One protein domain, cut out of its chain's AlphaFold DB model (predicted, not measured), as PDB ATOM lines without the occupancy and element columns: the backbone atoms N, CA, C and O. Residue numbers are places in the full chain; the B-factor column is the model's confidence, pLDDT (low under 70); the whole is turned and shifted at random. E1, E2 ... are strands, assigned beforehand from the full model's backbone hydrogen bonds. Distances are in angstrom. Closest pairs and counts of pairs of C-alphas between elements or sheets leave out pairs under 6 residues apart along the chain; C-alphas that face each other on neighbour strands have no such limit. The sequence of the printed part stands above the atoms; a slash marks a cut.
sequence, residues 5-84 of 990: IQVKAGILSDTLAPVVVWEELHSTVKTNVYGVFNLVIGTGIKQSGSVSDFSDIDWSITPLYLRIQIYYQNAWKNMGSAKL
ATOM      1  N   ILE A   5      70.188  79.585  83.827       90.12
ATOM      2  CA  ILE A   5      69.904  79.438  85.256       90.12
ATOM      3  C   ILE A   5      70.068  80.783  85.973       90.12
ATOM      4  O   ILE A   5      70.758  81.683  85.490       90.12
ATOM      5  N   GLN A   6      69.448  80.913  87.145       93.62
ATOM      6  CA  GLN A   6      69.700  82.030  88.055       93.62
ATOM      7  C   GLN A   6      70.742  81.615  89.091       93.62
ATOM      8  O   GLN A   6      70.662  80.516  89.647       93.62
ATOM      9  N   VAL A   7      71.701  82.497  89.365       92.69
ATOM     10  CA  VAL A   7      72.798  82.238  90.303       92.69
ATOM     11  C   VAL A   7      72.862  83.365  91.322       92.69
ATOM     12  O   VAL A   7      72.865  84.536  90.953       92.69
ATOM     13  N   LYS A   8      72.925  83.019  92.607       93.81
ATOM     14  CA  LYS A   8      73.227  83.946  93.699       93.81
ATOM     15  C   LYS A   8      74.656  83.735  94.169       93.81
ATOM     16  O   LYS A   8      75.051  82.599  94.435       93.81
ATOM     17  N   ALA A   9      75.399  84.824  94.298       92.44
ATOM     18  CA  ALA A   9      76.722  84.833  94.904       92.44
ATOM     19  C   ALA A   9      76.668  85.650  96.196       92.44
ATOM     20  O   ALA A   9      76.186  86.781  96.188       92.44
ATOM     21  N   GLY A  10      77.135  85.068  97.300       91.88
ATOM     22  CA  GLY A  10      77.162  85.707  98.614       91.88
ATOM     23  C   GLY A  10      78.556  85.693  99.233       91.88
ATOM     24  O   GLY A  10      79.211  84.654  99.237       91.88
ATOM     25  N   ILE A  11      78.988  86.826  99.779       91.12
ATOM     26  CA  ILE A  11      80.180  86.974 100.616       91.12
ATOM     27  C   ILE A  11      79.738  86.954 102.080       91.12
ATOM     28  O   ILE A  11      78.903  87.759 102.497       91.12
ATOM     29  N   LEU A  12      80.276  86.013 102.850       89.25
ATOM     30  CA  LEU A  12      79.889  85.742 104.235       89.25
ATOM     31  C   LEU A  12      81.067  85.988 105.179       89.25
ATOM     32  O   LEU A  12      82.209  85.690 104.825       89.25
ATOM     33  N   SER A  13      80.779  86.466 106.391       83.06
ATOM     34  CA  SER A  13      81.787  86.649 107.447       83.06
ATOM     35  C   SER A  13      82.199  85.352 108.161       83.06
ATOM     36  O   SER A  13      83.270  85.304 108.753       83.06
ATOM     37  N   ASP A  14      81.366  84.303 108.115       76.62
ATOM     38  CA  ASP A  14      81.631  82.972 108.686       76.62
ATOM     39  C   ASP A  14      80.722  81.893 108.041       76.62
ATOM     40  O   ASP A  14      79.838  82.212 107.244       76.62
ATOM     41  N   THR A  15      80.928  80.609 108.363       69.56
ATOM     42  CA  THR A  15      80.180  79.446 107.849       69.56
ATOM     43  C   THR A  15      79.174  78.837 108.834       69.56
ATOM     44  O   THR A  15      78.238  78.183 108.376       69.56
ATOM     45  N   LEU A  16      79.316  79.065 110.150       68.25
ATOM     46  CA  LEU A  16      78.450  78.473 111.187       68.25
ATOM     47  C   LEU A  16      77.289  79.394 111.625       68.25
ATOM     48  O   LEU A  16      76.205  78.893 111.917       68.25
ATOM     49  N   ALA A  17      77.474  80.721 111.602       70.62
ATOM     50  CA  ALA A  17      76.422  81.732 111.811       70.62
ATOM     51  C   ALA A  17      76.600  82.915 110.827       70.62
ATOM     52  O   ALA A  17      77.058  83.991 111.214       70.62
ATOM     53  N   PRO A  18      76.318  82.716 109.525       71.69
ATOM     54  CA  PRO A  18      76.785  83.612 108.470       71.69
ATOM     55  C   PRO A  18      76.092  84.978 108.511       71.69
ATOM     56  O   PRO A  18      74.900  85.078 108.214       71.69
ATOM     57  N   VAL A  19      76.848  86.048 108.774       82.06
ATOM     58  CA  VAL A  19      76.413  87.401 108.406       82.06
ATOM     59  C   VAL A  19      76.724  87.585 106.926       82.06
ATOM     60  O   VAL A  19      77.870  87.447 106.493       82.06
ATOM     61  N   VAL A  20      75.686  87.855 106.137       88.62
ATOM     62  CA  VAL A  20      75.838  88.186 104.720       88.62
ATOM     63  C   VAL A  20      76.432  89.588 104.642       88.62
ATOM     64  O   VAL A  20      75.771  90.565 104.985       88.62
ATOM     65  N   VAL A  21      77.685  89.683 104.206       88.94
ATOM     66  CA  VAL A  21      78.360  90.965 103.971       88.94
ATOM     67  C   VAL A  21      77.878  91.547 102.647       88.94
ATOM     68  O   VAL A  21      77.532  92.722 102.573       88.94
ATOM     69  N   TRP A  22      77.744  90.693 101.631       93.25
ATOM     70  CA  TRP A  22      77.220  91.036 100.313       93.25
ATOM     71  C   TRP A  22      76.506  89.838  99.693       93.25
ATOM     72  O   TRP A  22      77.006  88.724  99.780       93.25
ATOM     73  N   GLU A  23      75.367  90.038  99.040       93.12
ATOM     74  CA  GLU A  23      74.719  89.032  98.202       93.12
ATOM     75  C   GLU A  23      74.152  89.688  96.948       93.12
ATOM     76  O   GLU A  23      73.458  90.703  97.015       93.12
ATOM     77  N   GLU A  24      74.404  89.070  95.802       94.38
ATOM     78  CA  GLU A  24      73.945  89.534  94.498       94.38
ATOM     79  C   GLU A  24      73.308  88.409  93.687       94.38
ATOM     80  O   GLU A  24      73.642  87.230  93.830       94.38
ATOM     81  N   LEU A  25      72.378  88.791  92.816       93.94
ATOM     82  CA  LEU A  25      71.670  87.906  91.904       93.94
ATOM     83  C   LEU A  25      72.119  88.156  90.466       93.94
ATOM     84  O   LEU A  25      72.018  89.266  89.944       93.94
ATOM     85  N   HIS A  26      72.497  87.075  89.799       94.00
ATOM     86  CA  HIS A  26      72.690  87.010  88.359       94.00
ATOM     87  C   HIS A  26      71.499  86.282  87.746       94.00
ATOM     88  O   HIS A  26      71.346  85.065  87.873       94.00
ATOM     89  N   SER A  27      70.608  87.051  87.125       89.62
ATOM     90  CA  SER A  27      69.284  86.589  86.697       89.62
ATOM     91  C   SER A  27      69.292  85.737  85.422       89.62
ATOM     92  O   SER A  27      68.296  85.072  85.147       89.62
ATOM     93  N   THR A  28      70.378  85.747  84.640       87.94
ATOM     94  CA  THR A  28      70.453  85.083  83.324       87.94
ATOM     95  C   THR A  28      71.843  84.502  83.028       87.94
ATOM     96  O   THR A  28      72.530  84.907  82.094       87.94
ATOM     97  N   VAL A  29      72.279  83.509  83.808       90.25
ATOM     98  CA  VAL A  29      73.573  82.838  83.591       90.25
ATOM     99  C   VAL A  29      73.399  81.641  82.660       90.25
ATOM    100  O   VAL A  29      72.595  80.751  82.926       90.25
ATOM    101  N   LYS A  30      74.161  81.588  81.564       89.44
ATOM    102  CA  LYS A  30      74.088  80.493  80.584       89.44
ATOM    103  C   LYS A  30      75.164  79.444  80.862       89.44
ATOM    104  O   LYS A  30      76.351  79.764  80.845       89.44
ATOM    105  N   THR A  31      74.763  78.194  81.086       88.69
ATOM    106  CA  THR A  31      75.705  77.074  81.235       88.69
ATOM    107  C   THR A  31      76.183  76.558  79.876       88.69
ATOM    108  O   THR A  31      75.484  76.692  78.874       88.69
ATOM    109  N   ASN A  32      77.366  75.948  79.806       86.44
ATOM    110  CA  ASN A  32      77.797  75.175  78.639       86.44
ATOM    111  C   ASN A  32      77.175  73.759  78.648       86.44
ATOM    112  O   ASN A  32      76.409  73.405  79.545       86.44
ATOM    113  N   VAL A  33      77.495  72.924  77.653       84.50
ATOM    114  CA  VAL A  33      76.925  71.562  77.528       84.50
ATOM    115  C   VAL A  33      77.262  70.619  78.692       84.50
ATOM    116  O   VAL A  33      76.585  69.604  78.836       84.50
ATOM    117  N   TYR A  34      78.241  70.974  79.527       80.38
ATOM    118  CA  TYR A  34      78.661  70.237  80.722       80.38
ATOM    119  C   TYR A  34      78.145  70.864  82.030       80.38
ATOM    120  O   TYR A  34      78.545  70.439  83.108       80.38
ATOM    121  N   GLY A  35      77.279  71.883  81.962       81.38
ATOM    122  CA  GLY A  35      76.726  72.549  83.148       81.38
ATOM    123  C   GLY A  35      77.649  73.591  83.795       81.38
ATOM    124  O   GLY A  35      77.319  74.103  84.861       81.38
ATOM    125  N   VAL A  36      78.773  73.942  83.161       84.56
ATOM    126  CA  VAL A  36      79.736  74.939  83.667       84.56
ATOM    127  C   VAL A  36      79.327  76.342  83.216       84.56
ATOM    128  O   VAL A  36      78.913  76.525  82.071       84.56
ATOM    129  N   PHE A  37      79.468  77.342  84.086       87.75
ATOM    130  CA  PHE A  37      79.209  78.748  83.778       87.75
ATOM    131  C   PHE A  37      80.279  79.661  84.388       87.75
ATOM    132  O   PHE A  37      80.923  79.295  85.368       87.75
ATOM    133  N   ASN A  38      80.437  80.858  83.818       87.00
ATOM    134  CA  ASN A  38      81.322  81.901  84.337       87.00
ATOM    135  C   ASN A  38      80.488  83.007  84.989       87.00
ATOM    136  O   ASN A  38      79.412  83.343  84.494       87.00
ATOM    137  N   LEU A  39      80.999  83.582  86.075       84.75
ATOM    138  CA  LEU A  39      80.355  84.661  86.817       84.75
ATOM    139  C   LEU A  39      81.384  85.734  87.170       84.75
ATOM    140  O   LEU A  39      82.490  85.399  87.587       84.75
ATOM    141  N   VAL A  40      81.008  87.008  87.051       87.06
ATOM    142  CA  VAL A  40      81.805  88.133  87.560       87.06
ATOM    143  C   VAL A  40      81.114  88.673  88.807       87.06
ATOM    144  O   VAL A  40      80.054  89.293  88.714       87.06
ATOM    145  N   ILE A  41      81.695  88.406  89.973       84.69
ATOM    146  CA  ILE A  41      81.118  88.814  91.259       84.69
ATOM    147  C   ILE A  41      81.329  90.323  91.450       84.69
ATOM    148  O   ILE A  41      82.429  90.817  91.207       84.69
ATOM    149  N   GLY A  42      80.281  91.046  91.844       86.56
ATOM    150  CA  GLY A  42      80.236  92.509  91.954       86.56
ATOM    151  C   GLY A  42      79.487  93.203  90.813       86.56
ATOM    152  O   GLY A  42      79.339  94.421  90.828       86.56
ATOM    153  N   THR A  43      79.017  92.445  89.815       88.19
ATOM    154  CA  THR A  43      78.250  92.968  88.662       88.19
ATOM    155  C   THR A  43      76.783  92.532  88.664       88.19
ATOM    156  O   THR A  43      76.006  92.954  87.807       88.19
ATOM    157  N   GLY A  44      76.397  91.678  89.618       85.75
ATOM    158  CA  GLY A  44      75.022  91.218  89.789       85.75
ATOM    159  C   GLY A  44      74.132  92.270  90.454       85.75
ATOM    160  O   GLY A  44      74.594  93.265  91.008       85.75
ATOM    161  N   ILE A  45      72.821  92.035  90.442       91.56
ATOM    162  CA  ILE A  45      71.866  92.912  91.128       91.56
ATOM    163  C   ILE A  45      71.941  92.613  92.623       91.56
ATOM    164  O   ILE A  45      71.561  91.515  93.044       91.56
ATOM    165  N   LYS A  46      72.392  93.580  93.429       92.12
ATOM    166  CA  LYS A  46      72.439  93.453  94.892       92.12
ATOM    167  C   LYS A  46      71.083  93.000  95.445       92.12
ATOM    168  O   LYS A  46      70.040  93.536  95.080       92.12
ATOM    169  N   GLN A  47      71.105  92.001  96.320       91.81
ATOM    170  CA  GLN A  47      69.926  91.433  96.974       91.81
ATOM    171  C   GLN A  47      69.897  91.759  98.467       91.81
ATOM    172  O   GLN A  47      68.866  92.167  98.989       91.81
ATOM    173  N   SER A  48      71.018  91.559  99.162       89.06
ATOM    174  CA  SER A  48      71.154  91.800 100.602       89.06
ATOM    175  C   SER A  48      72.633  91.956 100.981       89.06
ATOM    176  O   SER A  48      73.504  91.827 100.125       89.06
ATOM    177  N   GLY A  49      72.931  92.288 102.236       86.88
ATOM    178  CA  GLY A  49      74.303  92.477 102.716       86.88
ATOM    179  C   GLY A  49      74.432  93.662 103.668       86.88
ATOM    180  O   GLY A  49      73.649  94.606 103.579       86.88
ATOM    181  N   SER A  50      75.403  93.612 104.580       85.31
ATOM    182  CA  SER A  50      75.654  94.675 105.562       85.31
ATOM    183  C   SER A  50      76.257  95.946 104.961       85.31
ATOM    184  O   SER A  50      76.173  96.997 105.588       85.31
ATOM    185  N   VAL A  51      76.864  95.866 103.774       86.19
ATOM    186  CA  VAL A  51      77.494  97.017 103.105       86.19
ATOM    187  C   VAL A  51      76.610  97.585 101.994       86.19
ATOM    188  O   VAL A  51      75.806  96.850 101.418       86.19
ATOM    189  N   SER A  52      76.705  98.887 101.706       84.75
ATOM    190  CA  SER A  52      75.862  99.608 100.731       84.75
ATOM    191  C   SER A  52      76.196  99.247  99.285       84.75
ATOM    192  O   SER A  52      75.286  98.829  98.567       84.75
ATOM    193  N   ASP A  53      77.469  99.290  98.901       86.88
ATOM    194  CA  ASP A  53      77.950  98.955  97.559       86.88
ATOM    195  C   ASP A  53      79.014  97.847  97.592       86.88
ATOM    196  O   ASP A  53      79.617  97.572  98.627       86.88
ATOM    197  N   PHE A  54      79.264  97.180  96.456       86.50
ATOM    198  CA  PHE A  54      80.243  96.079  96.398       86.50
ATOM    199  C   PHE A  54      81.663  96.551  96.754       86.50
ATOM    200  O   PHE A  54      82.453  95.793  97.315       86.50
ATOM    201  N   SER A  55      81.979  97.817  96.460       84.75
ATOM    202  CA  SER A  55      83.238  98.470  96.839       84.75
ATOM    203  C   SER A  55      83.386  98.707  98.342       84.75
ATOM    204  O   SER A  55      84.506  98.919  98.796       84.75
ATOM    205  N   ASP A  56      82.291  98.656  99.103       87.69
ATOM    206  CA  ASP A  56      82.276  98.931 100.543       87.69
ATOM    207  C   ASP A  56      82.551  97.672 101.383       87.69
ATOM    208  O   ASP A  56      82.563  97.730 102.613       87.69
ATOM    209  N   ILE A  57      82.752  96.515 100.740       85.56
ATOM    210  CA  ILE A  57      83.171  95.288 101.423       85.56
ATOM    211  C   ILE A  57      84.570  95.521 101.997       85.56
ATOM    212  O   ILE A  57      85.536  95.711 101.259       85.56
ATOM    213  N   ASP A  58      84.697  95.462 103.321       83.38
ATOM    214  CA  ASP A  58      85.998  95.500 103.981       83.38
ATOM    215  C   ASP A  58      86.721  94.157 103.804       83.38
ATOM    216  O   ASP A  58      86.563  93.212 104.581       83.38
ATOM    217  N   TRP A  59      87.528  94.076 102.746       80.12
ATOM    218  CA  TRP A  59      88.324  92.894 102.413       80.12
ATOM    219  C   TRP A  59      89.466  92.616 103.407       80.12
ATOM    220  O   TRP A  59      90.121  91.579 103.286       80.12
ATOM    221  N   SER A  60      89.727  93.510 104.374       73.31
ATOM    222  CA  SER A  60      90.746  93.299 105.413       73.31
ATOM    223  C   SER A  60      90.274  92.365 106.534       73.31
ATOM    224  O   SER A  60      91.096  91.731 107.204       73.31
ATOM    225  N   ILE A  61      88.958  92.205 106.705       70.81
ATOM    226  CA  ILE A  61      88.365  91.268 107.660       70.81
ATOM    227  C   ILE A  61      88.522  89.857 107.091       70.81
ATOM    228  O   ILE A  61      87.939  89.526 106.066       70.81
ATOM    229  N   THR A  62      89.315  89.002 107.739       72.06
ATOM    230  CA  THR A  62      89.528  87.614 107.298       72.06
ATOM    231  C   THR A  62      89.241  86.623 108.430       72.06
ATOM    232  O   THR A  62      89.587  86.898 109.579       72.06
ATOM    233  N   PRO A  63      88.638  85.452 108.133       77.00
ATOM    234  CA  PRO A  63      88.302  84.936 106.800       77.00
ATOM    235  C   PRO A  63      86.922  85.377 106.270       77.00
ATOM    236  O   PRO A  63      85.931  85.272 106.979       77.00
ATOM    237  N   LEU A  64      86.846  85.762 104.989       84.94
ATOM    238  CA  LEU A  64      85.581  85.855 104.243       84.94
ATOM    239  C   LEU A  64      85.354  84.578 103.425       84.94
ATOM    240  O   LEU A  64      86.306  83.925 102.990       84.94
ATOM    241  N   TYR A  65      84.094  84.231 103.183       88.12
ATOM    242  CA  TYR A  65      83.704  83.039 102.427       88.12
ATOM    243  C   TYR A  65      82.813  83.406 101.244       88.12
ATOM    244  O   TYR A  65      81.891  84.202 101.386       88.12
ATOM    245  N   LEU A  66      83.050  82.779 100.094       90.19
ATOM    246  CA  LEU A  66      82.185  82.858  98.923       90.19
ATOM    247  C   LEU A  66      81.215  81.676  98.916       90.19
ATOM    248  O   LEU A  66      81.636  80.524  98.814       90.19
ATOM    249  N   ARG A  67      79.917  81.964  98.976       90.88
ATOM    250  CA  ARG A  67      78.820  81.010  98.796       90.88
ATOM    251  C   ARG A  67      78.195  81.196  97.420       90.88
ATOM    252  O   ARG A  67      77.811  82.310  97.072       90.88
ATOM    253  N   ILE A  68      78.015  80.102  96.681       91.94
ATOM    254  CA  ILE A  68      77.276  80.099  95.410       91.94
ATOM    255  C   ILE A  68      75.993  79.288  95.571       91.94
ATOM    256  O   ILE A  68      76.011  78.165  96.070       91.94
ATOM    257  N   GLN A  69      74.870  79.844  95.127       92.00
ATOM    258  CA  GLN A  69      73.591  79.146  95.072       92.00
ATOM    259  C   GLN A  69      73.024  79.210  93.660       92.00
ATOM    260  O   GLN A  69      73.078  80.250  93.011       92.00
ATOM    261  N   ILE A  70      72.432  78.115  93.200       92.31
ATOM    262  CA  ILE A  70      71.751  78.054  91.904       92.31
ATOM    263  C   ILE A  70      70.265  77.805  92.112       92.31
ATOM    264  O   ILE A  70      69.877  77.035  92.993       92.31
ATOM    265  N   TYR A  71      69.430  78.455  91.310       90.56
ATOM    266  CA  TYR A  71      68.004  78.170  91.289       90.56
ATOM    267  C   TYR A  71      67.740  77.020  90.319       90.56
ATOM    268  O   TYR A  71      67.866  77.172  89.102       90.56
ATOM    269  N   TYR A  72      67.422  75.849  90.864       83.31
ATOM    270  CA  TYR A  72      67.224  74.624  90.095       83.31
ATOM    271  C   TYR A  72      66.120  73.777  90.737       83.31
ATOM    272  O   TYR A  72      66.088  73.625  91.957       83.31
ATOM    273  N   GLN A  73      65.202  73.244  89.917       84.06
ATOM    274  CA  GLN A  73      64.006  72.508  90.369       84.06
ATOM    275  C   GLN A  73      63.182  73.279  91.426       84.06
ATOM    276  O   GLN A  73      62.869  72.757  92.492       84.06
ATOM    277  N   ASN A  74      62.846  74.541  91.127       85.94
ATOM    278  CA  ASN A  74      62.010  75.436  91.946       85.94
ATOM    279  C   ASN A  74      62.534  75.760  93.360       85.94
ATOM    280  O   ASN A  74      61.779  76.246  94.202       85.94
ATOM    281  N   ALA A  75      63.826  75.552  93.633       86.50
ATOM    282  CA  ALA A  75      64.445  75.915  94.907       86.50
ATOM    283  C   ALA A  75      65.882  76.429  94.731       86.50
ATOM    284  O   ALA A  75      66.586  76.063  93.789       86.50
ATOM    285  N   TRP A  76      66.344  77.243  95.684       90.56
ATOM    286  CA  TRP A  76      67.754  77.616  95.789       90.56
ATOM    287  C   TRP A  76      68.561  76.444  96.353       90.56
ATOM    288  O   TRP A  76      68.308  75.982  97.466       90.56
ATOM    289  N   LYS A  77      69.548  75.966  95.594       90.56
ATOM    290  CA  LYS A  77      70.473  74.904  96.002       90.56
ATOM    291  C   LYS A  77      71.842  75.504  96.293       90.56
ATOM    292  O   LYS A  77      72.389  76.214  95.454       90.56
ATOM    293  N   ASN A  78      72.383  75.232  97.479       86.56
ATOM    294  CA  ASN A  78      73.729  75.661  97.849       86.56
ATOM    295  C   ASN A  78      74.766  74.771  97.151       86.56
ATOM    296  O   ASN A  78      74.703  73.551  97.279       86.56
ATOM    297  N   MET A  79      75.698  75.379  96.418       85.19
ATOM    298  CA  MET A  79      76.802  74.686  95.746       85.19
ATOM    299  C   MET A  79      78.054  74.570  96.627       85.19
ATOM    300  O   MET A  79      79.072  74.048  96.184       85.19
ATOM    301  N   GLY A  80      77.969  75.037  97.876       79.88
ATOM    302  CA  GLY A  80      79.062  75.053  98.841       79.88
ATOM    303  C   GLY A  80      79.546  76.473  99.129       79.88
ATOM    304  O   GLY A  80      79.265  77.417  98.386       79.88
ATOM    305  N   SER A  81      80.280  76.610 100.232       82.94
ATOM    306  CA  SER A  81      80.961  77.847 100.613       82.94
ATOM    307  C   SER A  81      82.466  77.601 100.622       82.94
ATOM    308  O   SER A  81      82.929  76.660 101.263       82.94
ATOM    309  N   ALA A  82      83.232  78.438  99.928       82.19
ATOM    310  CA  ALA A  82      84.689  78.364  99.877       82.19
ATOM    311  C   ALA A  82      85.302  79.568 100.596       82.19
ATOM    312  O   ALA A  82      84.890  80.703 100.370       82.19
ATOM    313  N   LYS A  83      86.300  79.339 101.455       84.75
ATOM    314  CA  LYS A  83      87.080  80.423 102.067       84.75
ATOM    315  C   LYS A  83      87.833  81.185 100.975       84.75
ATOM    316  O   LYS A  83      88.546  80.568 100.185       84.75
ATOM    317  N   LEU A  84      87.699  82.508 100.949       79.56
ATOM    318  CA  LEU A  84      88.508  83.366 100.094       79.56
ATOM    319  C   LEU A  84      89.896  83.500 100.725       79.56
ATOM    320  O   LEU A  84      90.056  84.055 101.812       79.56
TER     321      LEU A  84
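AT A GLANCE: This is residues 5 to 84 of the 990 residues of an uncharacterized protein of Bacteroidetes bacterium RBG_13_42_15 (UniProt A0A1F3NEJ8). One strongly twisted, curled sheet of five antiparallel strands, in the order E3 - E2 - E1 - E4 - E5, makes the body, with E1 in its middle. Two long links extend it lengthwise: residues 31 to 44 loop out at one end and fold back toward E3, and residues 49 to 64 loop out at the other end on the way to E4. The printed part has 80 residues with no named helix and five named strands, E1 to E5 along the chain, and its class is all strand. It is compact, with a radius of gyration of the C-alphas of 12.7 A, and elongated, spanning 38 by 25 by 20 A.

HOW THE PARTS SIT: E1, residues 5 to 12, and E2, residues 20 to 30, form a hairpin at 162 degrees, with N 9 and O 24 3.0 A apart, within hydrogen-bond range. E2 bends by 65 degrees at residue 27. E3, residues 45 to 48, forms a hairpin with E2 at 145 degrees, N 47 and O 23 being 2.8 A apart. E1, E2 and E3 are a meander, each strand the antiparallel neighbour of the one before. E4, residues 65 to 72, is antiparallel to E1 at 158 degrees, with N 10 and O 67 2.8 A apart; E1 to E4 are a Greek key, a meander of three whose first strand neighbours the fourth. E5, residues 75 to 83, forms a hairpin with E4 at 160 degrees, N 79 and O 68 being 2.8 A apart. The edge strands E3 and E5 are apart.

IN THESE COORDINATES: E1 begins at C-alpha 5, (69.904, 79.438, 85.256), and is 22.4 A long. E2 is 25.4 A, E3 9.6 A, E4 22.2 A and E5 24.2 A, ending at C-alpha 83, (87.080, 80.423, 102.067).

THE WHOLE: The C-alphas of Val 33 and Ser 60, the two farthest apart, are 38.0 A apart. The links E2 to E3 and E3 to E4 are long; E4 to E5 is tight. The printed part has no cut. Its mean pLDDT is 86.0, and residues 15 to 16 are under 70.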